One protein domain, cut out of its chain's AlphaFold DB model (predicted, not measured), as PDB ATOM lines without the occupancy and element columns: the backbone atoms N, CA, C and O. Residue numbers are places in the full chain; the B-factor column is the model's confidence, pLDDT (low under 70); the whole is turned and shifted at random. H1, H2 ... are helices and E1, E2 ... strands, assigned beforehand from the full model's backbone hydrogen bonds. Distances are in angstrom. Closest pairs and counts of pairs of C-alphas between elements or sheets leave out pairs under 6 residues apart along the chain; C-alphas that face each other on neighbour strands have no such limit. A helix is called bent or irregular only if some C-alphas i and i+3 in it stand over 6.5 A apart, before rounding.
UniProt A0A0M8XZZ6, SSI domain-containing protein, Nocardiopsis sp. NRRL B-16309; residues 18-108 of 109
ATOM      1  N   TYR A  18     108.235  82.031  -0.803       98.56
ATOM      2  CA  TYR A  18     107.651  81.191  -1.835       98.56
ATOM      3  C   TYR A  18     108.735  80.720  -2.800       98.56
ATOM      4  O   TYR A  18     109.603  81.498  -3.213       98.56
ATOM      5  N   THR A  19     108.624  79.465  -3.215       98.69
ATOM      6  CA  THR A  19     109.290  78.946  -4.410       98.69
ATOM      7  C   THR A  19     108.229  78.760  -5.482       98.69
ATOM      8  O   THR A  19     107.288  77.989  -5.296       98.69
ATOM      9  N   LEU A  20     108.374  79.491  -6.585       98.75
ATOM     10  CA  LEU A  20     107.444  79.519  -7.707       98.75
ATOM     11  C   LEU A  20     108.048  78.731  -8.861       98.75
ATOM     12  O   LEU A  20     109.138  79.058  -9.324       98.75
ATOM     13  N   GLN A  21     107.333  77.732  -9.356       98.38
ATOM     14  CA  GLN A  21     107.717  76.945 -10.519       98.38
ATOM     15  C   GLN A  21     106.694  77.112 -11.637       98.38
ATOM     16  O   GLN A  21     105.493  77.184 -11.388       98.38
ATOM     17  N   LEU A  22     107.181  77.162 -12.876       97.94
ATOM     18  CA  LEU A  22     106.364  77.249 -14.081       97.94
ATOM     19  C   LEU A  22     106.888  76.276 -15.143       97.94
ATOM     20  O   LEU A  22     107.949  76.497 -15.737       97.94
ATOM     21  N   ALA A  23     106.120  75.224 -15.412       97.19
ATOM     22  CA  ALA A  23     106.340  74.292 -16.511       97.19
ATOM     23  C   ALA A  23     105.477  74.670 -17.724       97.19
ATOM     24  O   ALA A  23     104.320  75.072 -17.587       97.19
ATOM     25  N   VAL A  24     106.037  74.538 -18.930       95.94
ATOM     26  CA  VAL A  24     105.339  74.834 -20.190       95.94
ATOM     27  C   VAL A  24     105.381  73.606 -21.092       95.94
ATOM     28  O   VAL A  24     106.450  73.144 -21.495       95.94
ATOM     29  N   GLY A  25     104.205  73.076 -21.426       90.44
ATOM     30  CA  GLY A  25     104.097  71.817 -22.155       90.44
ATOM     31  C   GLY A  25     104.680  70.627 -21.377       90.44
ATOM     32  O   GLY A  25     104.891  70.682 -20.174       90.44
ATOM     33  N   GLN A  26     104.919  69.515 -22.075       76.62
ATOM     34  CA  GLN A  26     105.256  68.223 -21.450       76.62
ATOM     35  C   GLN A  26     106.764  67.904 -21.425       76.62
ATOM     36  O   GLN A  26     107.156  66.859 -20.920       76.62
ATOM     37  N   ALA A  27     107.618  68.745 -22.024       69.50
ATOM     38  CA  ALA A  27     109.012  68.381 -22.321       69.50
ATOM     39  C   ALA A  27     110.065  69.424 -21.910       69.50
ATOM     40  O   ALA A  27     111.252  69.204 -22.147       69.50
ATOM     41  N   GLN A  28     109.668  70.566 -21.345       78.25
ATOM     42  CA  GLN A  28     110.621  71.552 -20.829       78.25
ATOM     43  C   GLN A  28     110.831  71.369 -19.326       78.25
ATOM     44  O   GLN A  28     109.883  71.115 -18.588       78.25
ATOM     45  N   ALA A  29     112.076  71.549 -18.882       89.50
ATOM     46  CA  ALA A  29     112.359  71.719 -17.463       89.50
ATOM     47  C   ALA A  29     111.603  72.959 -16.941       89.50
ATOM     48  O   ALA A  29     111.563  73.973 -17.650       89.50
ATOM     49  N   PRO A  30     111.000  72.893 -15.741       93.69
ATOM     50  CA  PRO A  30     110.304  74.035 -15.172       93.69
ATOM     51  C   PRO A  30     111.282  75.183 -14.924       93.69
ATOM     52  O   PRO A  30     112.427  74.975 -14.513       93.69
ATOM     53  N   ARG A  31     110.816  76.406 -15.170       96.62
ATOM     54  CA  ARG A  31     111.477  77.613 -14.665       96.62
ATOM     55  C   ARG A  31     111.135  77.773 -13.196       96.62
ATOM     56  O   ARG A  31     110.041  77.390 -12.786       96.62
ATOM     57  N   GLU A  32     112.036  78.378 -12.438       98.19
ATOM     58  CA  GLU A  32     111.855  78.604 -11.008       98.19
ATOM     59  C   GLU A  32     112.289  80.017 -10.615       98.19
ATOM     60  O   GLU A  32     113.303  80.524 -11.101       98.19
ATOM     61  N   ALA A  33     111.534  80.635  -9.711       98.62
ATOM     62  CA  ALA A  33     111.898  81.873  -9.045       98.62
ATOM     63  C   ALA A  33     111.561  81.798  -7.553       98.62
ATOM     64  O   ALA A  33     110.578  81.187  -7.143       98.62
ATOM     65  N   THR A  34     112.371  82.462  -6.735       98.62
ATOM     66  CA  THR A  34     112.078  82.665  -5.315       98.62
ATOM     67  C   THR A  34     111.436  84.029  -5.124       98.62
ATOM     68  O   THR A  34     111.863  85.015  -5.734       98.62
ATOM     69  N   LEU A  35     110.428  84.086  -4.261       98.56
ATOM     70  CA  LEU A  35     109.733  85.308  -3.883       98.56
ATOM     71  C   LEU A  35     109.719  85.409  -2.358       98.56
ATOM     72  O   LEU A  35     109.393  84.454  -1.661       98.56
ATOM     73  N   THR A  36     110.113  86.559  -1.830       98.19
ATOM     74  CA  THR A  36     110.036  86.861  -0.397       98.19
ATOM     75  C   THR A  36     109.172  88.094  -0.205       98.19
ATOM     76  O   THR A  36     109.501  89.147  -0.747       98.19
ATOM     77  N   CYS A  37     108.099  87.959   0.571       97.75
ATOM     78  CA  CYS A  37     107.159  89.024   0.898       97.75
ATOM     79  C   CYS A  37     107.240  89.338   2.395       97.75
ATOM     80  O   CYS A  37     106.740  88.589   3.230       97.75
ATOM     81  N   GLY A  38     107.901  90.441   2.737       93.94
ATOM     82  CA  GLY A  38     108.015  90.969   4.099       93.94
ATOM     83  C   GLY A  38     108.115  92.492   4.058       93.94
ATOM     84  O   GLY A  38     107.585  93.110   3.140       93.94
ATOM     85  N   GLU A  39     108.850  93.103   4.996       92.00
ATOM     86  CA  GLU A  39     109.096  94.562   4.987       92.00
ATOM     87  C   GLU A  39     109.664  95.061   3.649       92.00
ATOM     88  O   GLU A  39     109.353  96.162   3.199       92.00
ATOM     89  N   THR A  40     110.497  94.239   3.006       93.19
ATOM     90  CA  THR A  40     110.961  94.457   1.637       93.19
ATOM     91  C   THR A  40     110.687  93.215   0.797       93.19
ATOM     92  O   THR A  40     110.917  92.089   1.243       93.19
ATOM     93  N   ALA A  41     110.175  93.421  -0.418       97.44
ATOM     94  CA  ALA A  41     109.979  92.347  -1.381       97.44
ATOM     95  C   ALA A  41     111.310  91.979  -2.054       97.44
ATOM     96  O   ALA A  41     112.104  92.861  -2.388       97.44
ATOM     97  N   GLY A  42     111.550  90.688  -2.284       96.75
ATOM     98  CA  GLY A  42     112.809  90.225  -2.871       96.75
ATOM     99  C   GLY A  42     112.784  88.780  -3.359       96.75
ATOM    100  O   GLY A  42     111.722  88.198  -3.572       96.75
ATOM    101  N   GLY A  43     113.978  88.210  -3.525       97.50
ATOM    102  CA  GLY A  43     114.200  86.906  -4.151       97.50
ATOM    103  C   GLY A  43     114.745  87.038  -5.575       97.50
ATOM    104  O   GLY A  43     115.198  88.109  -5.980       97.50
ATOM    105  N   SER A  44     114.731  85.941  -6.331       98.56
ATOM    106  CA  SER A  44     115.135  85.936  -7.744       98.56
ATOM    107  C   SER A  44     114.022  86.381  -8.699       98.56
ATOM    108  O   SER A  44     114.283  86.563  -9.886       98.56
ATOM    109  N   HIS A  45     112.797  86.569  -8.203       98.31
ATOM    110  CA  HIS A  45     111.661  87.008  -9.003       98.31
ATOM    111  C   HIS A  45     111.829  88.465  -9.495       98.31
ATOM    112  O   HIS A  45     111.954  89.377  -8.673       98.31
ATOM    113  N   PRO A  46     111.775  88.736 -10.815       98.38
ATOM    114  CA  PRO A  46     112.078  90.055 -11.379       98.38
ATOM    115  C   PRO A  46     111.056  91.132 -10.987       98.38
ATOM    116  O   PRO A  46     111.413  92.299 -10.861       98.38
ATOM    117  N   ASN A  47     109.803  90.736 -10.738       97.94
ATOM    118  CA  ASN A  47     108.703  91.632 -10.363       97.94
ATOM    119  C   ASN A  47     108.255  91.430  -8.903       97.94
ATOM    120  O   ASN A  47     107.063  91.473  -8.606       97.94
ATOM    121  N   ALA A  48     109.193  91.135  -7.991       98.19
ATOM    122  CA  ALA A  48     108.885  90.710  -6.619       98.19
ATOM    123  C   ALA A  48     107.916  91.645  -5.872       98.19
ATOM    124  O   ALA A  48     106.956  91.174  -5.270       98.19
ATOM    125  N   ALA A  49     108.124  92.964  -5.950       98.19
ATOM    126  CA  ALA A  49     107.263  93.939  -5.276       98.19
ATOM    127  C   ALA A  49     105.799  93.848  -5.735       98.19
ATOM    128  O   ALA A  49     104.904  93.748  -4.902       98.19
ATOM    129  N   GLN A  50     105.570  93.798  -7.049       98.44
ATOM    130  CA  GLN A  50     104.224  93.729  -7.614       98.44
ATOM    131  C   GLN A  50     103.550  92.377  -7.341       98.44
ATOM    132  O   GLN A  50     102.351  92.322  -7.086       98.44
ATOM    133  N   ALA A  51     104.314  91.280  -7.359       98.50
ATOM    134  CA  ALA A  51     103.795  89.962  -6.998       98.50
ATOM    135  C   ALA A  51     103.350  89.914  -5.525       98.50
ATOM    136  O   ALA A  51     102.249  89.449  -5.237       98.50
ATOM    137  N   CYS A  52     104.166  90.437  -4.603       98.38
ATOM    138  CA  CYS A  52     103.815  90.489  -3.182       98.38
ATOM    139  C   CYS A  52     102.598  91.375  -2.901       98.38
ATOM    140  O   CYS A  52     101.784  91.011  -2.057       98.38
ATOM    141  N   GLU A  53     102.451  92.503  -3.601       98.25
ATOM    142  CA  GLU A  53     101.275  93.377  -3.488       98.25
ATOM    143  C   GLU A  53      99.989  92.623  -3.854       98.25
ATOM    144  O   GLU A  53      99.066  92.565  -3.046       98.25
ATOM    145  N   LEU A  54      99.972  91.934  -5.001       98.50
ATOM    146  CA  LEU A  54      98.816  91.139  -5.434       98.50
ATOM    147  C   LEU A  54      98.463  90.020  -4.446       98.50
ATOM    148  O   LEU A  54      97.290  89.812  -4.140       98.50
ATOM    149  N   ILE A  55      99.469  89.300  -3.940       98.19
ATOM    150  CA  ILE A  55      99.260  88.225  -2.961       98.19
ATOM    151  C   ILE A  55      98.716  88.797  -1.651       98.19
ATOM    152  O   ILE A  55      97.804  88.214  -1.073       98.19
ATOM    153  N   ALA A  56      99.231  89.938  -1.186       97.19
ATOM    154  CA  ALA A  56      98.759  90.578   0.038       97.19
ATOM    155  C   ALA A  56      97.310  91.076  -0.089       97.19
ATOM    156  O   ALA A  56      96.523  90.901   0.840       97.19
ATOM    157  N   GLU A  57      96.945  91.658  -1.234       97.69
ATOM    158  CA  GLU A  57      95.580  92.122  -1.509       97.69
ATOM    159  C   GLU A  57      94.572  90.969  -1.583       97.69
ATOM    160  O   GLU A  57      93.463  91.079  -1.057       97.69
ATOM    161  N   ALA A  58      94.951  89.858  -2.221       97.75
ATOM    162  CA  ALA A  58      94.088  88.689  -2.377       97.75
ATOM    163  C   ALA A  58      94.108  87.740  -1.164       97.75
ATOM    164  O   ALA A  58      93.174  86.963  -0.969       97.75
ATOM    165  N   GLY A  59      95.169  87.785  -0.356       97.56
ATOM    166  CA  GLY A  59      95.422  86.921   0.799       97.56
ATOM    167  C   GLY A  59      96.202  85.633   0.496       97.56
ATOM    168  O   GLY A  59      96.727  85.026   1.427       97.56
ATOM    169  N   SER A  60      96.291  85.206  -0.767       97.94
ATOM    170  CA  SER A  60      97.027  84.009  -1.207       97.94
ATOM    171  C   SER A  60      97.276  84.033  -2.720       97.94
ATOM    172  O   SER A  60      96.559  84.732  -3.438       97.94
ATOM    173  N   VAL A  61      98.236  83.260  -3.247       98.31
ATOM    174  CA  VAL A  61      98.422  83.119  -4.707       98.31
ATOM    175  C   VAL A  61      97.187  82.483  -5.352       98.31
ATOM    176  O   VAL A  61      96.790  82.888  -6.450       98.31
ATOM    177  N   GLU A  62      96.540  81.528  -4.678       98.06
ATOM    178  CA  GLU A  62      95.312  80.885  -5.167       98.06
ATOM    179  C   GLU A  62      94.191  81.908  -5.409       98.06
ATOM    180  O   GLU A  62      93.550  81.879  -6.461       98.06
ATOM    181  N   ALA A  63      94.005  82.862  -4.493       98.12
ATOM    182  CA  ALA A  63      92.932  83.852  -4.560       98.12
ATOM    183  C   ALA A  63      93.162  84.968  -5.597       98.12
ATOM    184  O   ALA A  63      92.213  85.660  -5.970       98.12
ATOM    185  N   VAL A  64      94.395  85.157  -6.083       98.38
ATOM    186  CA  VAL A  64      94.705  86.215  -7.059       98.38
ATOM    187  C   VAL A  64      93.976  85.975  -8.380       98.38
ATOM    188  O   VAL A  64      94.105  84.908  -8.987       98.38
ATOM    189  N   MET A  65      93.264  87.008  -8.835       97.56
ATOM    190  CA  MET A  65      92.617  87.106 -10.143       97.56
ATOM    191  C   MET A  65      92.794  88.525 -10.696       97.56
ATOM    192  O   MET A  65      92.039  89.426 -10.340       97.56
ATOM    193  N   VAL A  66      93.795  88.729 -11.556       97.31
ATOM    194  CA  VAL A  66      94.182  90.060 -12.070       97.31
ATOM    195  C   VAL A  66      93.163  90.615 -13.068       97.31
ATOM    196  O   VAL A  66      92.733  91.759 -12.953       97.31
ATOM    197  N   ASP A  67      92.759  89.807 -14.046       96.06
ATOM    198  CA  ASP A  67      91.763  90.155 -15.057       96.06
ATOM    199  C   ASP A  67      90.856  88.946 -15.343       96.06
ATOM    200  O   ASP A  67      91.084  88.207 -16.306       96.06
ATOM    201  N   PRO A  68      89.805  88.712 -14.538       87.69
ATOM    202  CA  PRO A  68      88.882  87.594 -14.745       87.69
ATOM    203  C   PRO A  68      88.077  87.698 -16.055       87.69
ATOM    204  O   PRO A  68      87.491  86.706 -16.491       87.69
ATOM    205  N   GLY A  69      88.037  88.879 -16.686       90.81
ATOM    206  CA  GLY A  69      87.370  89.128 -17.967       90.81
ATOM    207  C   GLY A  69      88.279  88.959 -19.187       90.81
ATOM    208  O   GLY A  69      87.817  89.176 -20.311       90.81
ATOM    209  N   GLY A  70      89.542  88.571 -18.982       92.69
ATOM    210  CA  GLY A  70      90.554  88.470 -20.026       92.69
ATOM    211  C   GLY A  70      90.115  87.590 -21.198       92.69
ATOM    212  O   GLY A  70      89.791  86.406 -21.050       92.69
ATOM    213  N   ILE A  71      90.119  88.171 -22.400       96.06
ATOM    214  CA  ILE A  71      89.765  87.469 -23.635       96.06
ATOM    215  C   ILE A  71      91.013  86.768 -24.169       96.06
ATOM    216  O   ILE A  71      91.919  87.405 -24.707       96.06
ATOM    217  N   CYS A  72      91.036  85.444 -24.056       97.00
ATOM    218  CA  CYS A  72      92.129  84.604 -24.534       97.00
ATOM    219  C   CYS A  72      91.718  83.756 -25.736       97.00
ATOM    220  O   CYS A  72      90.559  83.359 -25.878       97.00
ATOM    221  N   THR A  73      92.695  83.424 -26.581       96.12
ATOM    222  CA  THR A  73      92.530  82.390 -27.606       96.12
ATOM    223  C   THR A  73      92.267  81.027 -26.952       96.12
ATOM    224  O   THR A  73      92.548  80.805 -25.771       96.12
ATOM    225  N   LEU A  74      91.720  80.095 -27.738       96.25
ATOM    226  CA  LEU A  74      91.444  78.717 -27.308       96.25
ATOM    227  C   LEU A  74      92.599  77.754 -27.624       96.25
ATOM    228  O   LEU A  74      92.400  76.541 -27.639       96.25
ATOM    229  N   GLU A  75      93.792  78.276 -27.919       97.06
ATOM    230  CA  GLU A  75      94.970  77.431 -28.106       97.06
ATOM    231  C   GLU A  75      95.278  76.667 -26.816       97.06
ATOM    232  O   GLU A  75      95.099  77.196 -25.714       97.06
ATOM    233  N   TYR A  76      95.744  75.428 -26.961       96.62
ATOM    234  CA  TYR A  76      96.122  74.598 -25.828       96.62
ATOM    235  C   TYR A  76      97.630  74.366 -25.825       96.62
ATOM    236  O   TYR A  76      98.156  73.547 -26.580       96.62
ATOM    237  N   LEU A  77      98.312  75.111 -24.962       96.19
ATOM    238  CA  LEU A  77      99.726  74.978 -24.643       96.19
ATOM    239  C   LEU A  77      99.850  75.129 -23.119       96.19
ATOM    240  O   LEU A  77      99.989  76.254 -22.631       96.19
ATOM    241  N   PRO A  78      99.720  74.032 -22.355       97.00
ATOM    242  CA  PRO A  78      99.484  74.110 -20.921       97.00
ATOM    243  C   PRO A  78     100.660  74.754 -20.184       97.00
ATOM    244  O   PRO A  78     101.822  74.456 -20.469       97.00
ATOM    245  N   HIS A  79     100.323  75.638 -19.252       97.50
ATOM    246  CA  HIS A  79     101.229  76.277 -18.309       97.50
ATOM    247  C   HIS A  79     100.854  75.792 -16.913       97.50
ATOM    248  O   HIS A  79      99.815  76.181 -16.381       97.50
ATOM    249  N   GLU A  80     101.670  74.908 -16.357       97.88
ATOM    250  CA  GLU A  80     101.477  74.357 -15.020       97.88
ATOM    251  C   GLU A  80     102.324  75.147 -14.034       97.88
ATOM    252  O   GLU A  80     103.527  75.330 -14.248       97.88
ATOM    253  N   VAL A  81     101.683  75.639 -12.981       98.31
ATOM    254  CA  VAL A  81     102.348  76.369 -11.911       98.31
ATOM    255  C   VAL A  81     102.338  75.561 -10.631       98.31
ATOM    256  O   VAL A  81     101.346  74.905 -10.318       98.31
ATOM    257  N   THR A  82     103.422  75.678  -9.874       98.50
ATOM    258  CA  THR A  82     103.520  75.160  -8.511       98.50
ATOM    259  C   THR A  82     104.094  76.246  -7.617       98.50
ATOM    260  O   THR A  82     105.029  76.949  -7.992       98.50
ATOM    261  N   VAL A  83     103.530  76.377  -6.429       98.75
ATOM    262  CA  VAL A  83     103.959  77.269  -5.359       98.75
ATOM    263  C   VAL A  83     104.156  76.414  -4.124       98.75
ATOM    264  O   VAL A  83     103.298  75.592  -3.814       98.75
ATOM    265  N   SER A  84     105.285  76.602  -3.453       98.69
ATOM    266  CA  SER A  84     105.599  75.932  -2.188       98.69
ATOM    267  C   SER A  84     106.211  76.908  -1.187       98.69
ATOM    268  O   SER A  84     106.744  77.954  -1.578       98.69
ATOM    269  N   GLY A  85     106.171  76.556   0.101       97.94
ATOM    270  CA  GLY A  85     106.713  77.369   1.193       97.94
ATOM    271  C   GLY A  85     105.616  77.970   2.068       97.94
ATOM    272  O   GLY A  85     105.026  77.267   2.883       97.94
ATOM    273  N   ALA A  86     105.374  79.279   1.950       96.94
ATOM    274  CA  ALA A  86     104.344  79.977   2.725       96.94
ATOM    275  C   ALA A  86     102.916  79.499   2.401       96.94
ATOM    276  O   ALA A  86     102.028  79.601   3.245       96.94
ATOM    277  N   GLU A  87     102.715  78.939   1.209       96.88
ATOM    278  CA  GLU A  87     101.537  78.161   0.844       96.88
ATOM    279  C   GLU A  87     101.931  77.036  -0.118       96.88
ATOM    280  O   GLU A  87     102.980  77.102  -0.758       96.88
ATOM    281  N   GLU A  88     101.065  76.031  -0.238       98.31
ATOM    282  CA  GLU A  88     101.172  74.981  -1.249       98.31
ATOM    283  C   GLU A  88     100.009  75.145  -2.230       98.31
ATOM    284  O   GLU A  88      98.847  75.013  -1.845       98.31
ATOM    285  N   TYR A  89     100.314  75.446  -3.490       98.38
ATOM    286  CA  TYR A  89      99.311  75.673  -4.529       98.38
ATOM    287  C   TYR A  89      99.824  75.176  -5.879       98.38
ATOM    288  O   TYR A  89     100.990  75.362  -6.223       98.38
ATOM    289  N   SER A  90      98.951  74.555  -6.666       98.25
ATOM    290  CA  SER A  90      99.249  74.217  -8.051       98.25
ATOM    291  C   SER A  90      98.013  74.336  -8.928       98.25
ATOM    292  O   SER A  90      96.888  74.082  -8.497       98.25
ATOM    293  N   GLU A  91      98.224  74.734 -10.180       98.25
ATOM    294  CA  GLU A  91      97.154  74.868 -11.165       98.25
ATOM    295  C   GLU A  91      97.704  74.719 -12.586       98.25
ATOM    296  O   GLU A  91      98.853  75.061 -12.872       98.25
ATOM    297  N   VAL A  92      96.868  74.223 -13.501       97.62
ATOM    298  CA  VAL A  92      97.188  74.140 -14.928       97.62
ATOM    299  C   VAL A  92      96.322  75.122 -15.704       97.62
ATOM    300  O   VAL A  92      95.104  74.970 -15.793       97.62
ATOM    301  N   PHE A  93      96.967  76.081 -16.357       97.62
ATOM    302  CA  PHE A  93      96.324  77.019 -17.267       97.62
ATOM    303  C   PHE A  93      96.448  76.525 -18.707       97.62
ATOM    304  O   PHE A  93      97.522  76.121 -19.148       97.62
ATOM    305  N   GLY A  94      95.361  76.592 -19.481       97.19
ATOM    306  CA  GLY A  94      95.340  76.058 -20.851       97.19
ATOM    307  C   GLY A  94      96.313  76.738 -21.824       97.19
ATOM    308  O   GLY A  94      96.728  76.116 -22.797       97.19
ATOM    309  N   ASN A  95      96.686  77.994 -21.566       96.69
ATOM    310  CA  ASN A  95      97.692  78.741 -22.320       96.69
ATOM    311  C   ASN A  95      98.257  79.910 -21.499       96.69
ATOM    312  O   ASN A  95      97.761  80.225 -20.413       96.69
ATOM    313  N   ARG A  96      99.284  80.579 -22.042       96.81
ATOM    314  CA  ARG A  96      99.942  81.726 -21.396       96.81
ATOM    315  C   ARG A  96      98.963  82.853 -21.087       96.81
ATOM    316  O   ARG A  96      99.035  83.423 -20.006       96.81
ATOM    317  N   CYS A  97      98.049  83.160 -22.010       97.94
ATOM    318  CA  CYS A  97      97.072  84.227 -21.810       97.94
ATOM    319  C   CYS A  97      96.202  83.954 -20.579       97.94
ATOM    320  O   CYS A  97      96.048  84.841 -19.748       97.94
ATOM    321  N   ARG A  98      95.706  82.719 -20.413       98.00
ATOM    322  CA  ARG A  98      94.924  82.320 -19.230       98.00
ATOM    323  C   ARG A  98      95.717  82.474 -17.932       98.00
ATOM    324  O   ARG A  98      95.182  83.026 -16.978       98.00
ATOM    325  N   LEU A  99      96.984  82.050 -17.917       98.00
ATOM    326  CA  LEU A  99      97.866  82.227 -16.759       98.00
ATOM    327  C   LEU A  99      98.062  83.712 -16.421       98.00
ATOM    328  O   LEU A  99      97.888  84.113 -15.276       98.00
ATOM    329  N   THR A 100      98.401  84.543 -17.408       97.44
ATOM    330  CA  THR A 100      98.649  85.976 -17.187       97.44
ATOM    331  C   THR A 100      97.375  86.731 -16.802       97.44
ATOM    332  O   THR A 100      97.429  87.596 -15.939       97.44
ATOM    333  N   SER A 101      96.223  86.385 -17.378       97.81
ATOM    334  CA  SER A 101      94.921  86.955 -17.002       97.81
ATOM    335  C   SER A 101      94.542  86.603 -15.559       97.81
ATOM    336  O   SER A 101      94.042  87.459 -14.838       97.81
ATOM    337  N   ALA A 102      94.834  85.386 -15.092       97.94
ATOM    338  CA  ALA A 102      94.560  85.001 -13.710       97.94
ATOM    339  C   ALA A 102      95.589  85.577 -12.722       97.94
ATOM    340  O   ALA A 102      95.223  86.250 -11.767       97.94
ATOM    341  N   LYS A 103      96.882  85.331 -12.940       98.38
ATOM    342  CA  LYS A 103      97.933  85.535 -11.925       98.38
ATOM    343  C   LYS A 103      98.888  86.687 -12.232       98.38
ATOM    344  O   LYS A 103      99.626  87.126 -11.354       98.38
ATOM    345  N   GLY A 104      98.873  87.173 -13.472       97.25
ATOM    346  CA  GLY A 104      99.655  88.320 -13.916       97.25
ATOM    347  C   GLY A 104     101.141  88.229 -13.533       97.25
ATOM    348  O   GLY A 104     101.779  87.218 -13.845       97.25
ATOM    349  N   PRO A 105     101.694  89.264 -12.870       97.56
ATOM    350  CA  PRO A 105     103.106  89.348 -12.496       97.56
ATOM    351  C   PRO A 105     103.652  88.189 -11.658       97.56
ATOM    352  O   PRO A 105     104.857  87.982 -11.688       97.56
ATOM    353  N   ILE A 106     102.814  87.429 -10.938       98.50
ATOM    354  CA  ILE A 106     103.267  86.340 -10.045       98.50
ATOM    355  C   ILE A 106     104.028  85.245 -10.810       98.50
ATOM    356  O   ILE A 106     104.925  84.620 -10.258       98.50
ATOM    357  N   PHE A 107     103.700  85.020 -12.085       98.25
ATOM    358  CA  PHE A 107     104.369  84.022 -12.931       98.25
ATOM    359  C   PHE A 107     105.022  84.649 -14.172       98.25
ATOM    360  O   PHE A 107     105.029  84.058 -15.258       98.25
ATOM    361  N   ASP A 108     105.544  85.871 -14.034       96.00
ATOM    362  CA  ASP A 108     106.271  86.589 -15.087       96.00
ATOM    363  C   ASP A 108     107.786  86.622 -14.820       96.00
ATOM    364  O   ASP A 108     108.371  87.676 -14.569       96.00
TER     365      ASP A 108
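What this domain is: This is residues 18 to 108 of the 109 residues of the protein "SSI domain-containing protein" of Nocardiopsis sp. NRRL B-16309 (UniProt A0A0M8XZZ6). A twisted wall of four antiparallel strands, in the order E2, E1, E3, E4, has both helices on one face, in two layers, and no named helix on the other. H2 covers E3 and runs along the strands, while H1 packs on the edge strand E2. The printed part has 91 residues, with E1, E2, H1, E3, E4 and H2 along the chain; the class is mixed, helices and strands. It is compact, with a radius of gyration of the C-alphas of 12.7 A and spans of 40 by 30 by 21 A.

Where its parts are: In the sheet, E1 is residues 18 to 24, 19.6 A long, from C-alpha 18 at (107.651, 81.191, -1.835). E2 is residues 31 to 37, 19.8 A; E3 is residues 79 to 85, 20.3 A; E4 is residues 89 to 93, 13.2 A. H1 is residues 48 to 58, 15.5 A. H2 is residues 96 to 107, 9.8 A, ending with C-alpha 107 at (104.369, 84.022, -12.931); it is irregular, with C-alphas 102 and 105 9.7 A apart.

How they stand to each other: Within hydrogen-bond range are N 21 and O 82 of E1 and E3, 2.8 A, N 20 and O 33 of the hairpin E1 and E2, 2.8 A, and N 83 and O 89 of the hairpin E3 and E4, 2.7 A. H2 is on the sheet at a height of 9.6 A, at 20 degrees to E3 on the local plane. H1 is on the sheet too; its closest C-alphas to E2 are Cys 52 and Cys 37, 5.5 A. H1 and H2 touch only at their ends, about perpendicular at 74 degrees, H2 with residues 105 to 106 alone; the closest C-alphas, Ala 51 and Ile 106, are 4.8 A apart. E2, H1 and E3, with E1 between the strands, form a split strand-helix-strand unit, two strands running the same way with a helix between them in the chain; its crossover is right-handed. E2 and E4 are apart. Every O i to N i+4 pair is within hydrogen-bond range in H1, and 5 of 8 in H2.

The domain as a whole: The C-alphas farthest apart, Glu 39 and Leu 74, are 40.1 A apart. The printed part has no cut. The link from H1 to E3, residues 59 to 78, is long. Mean pLDDT of the printed part is 96.4; residue 27 is under 70.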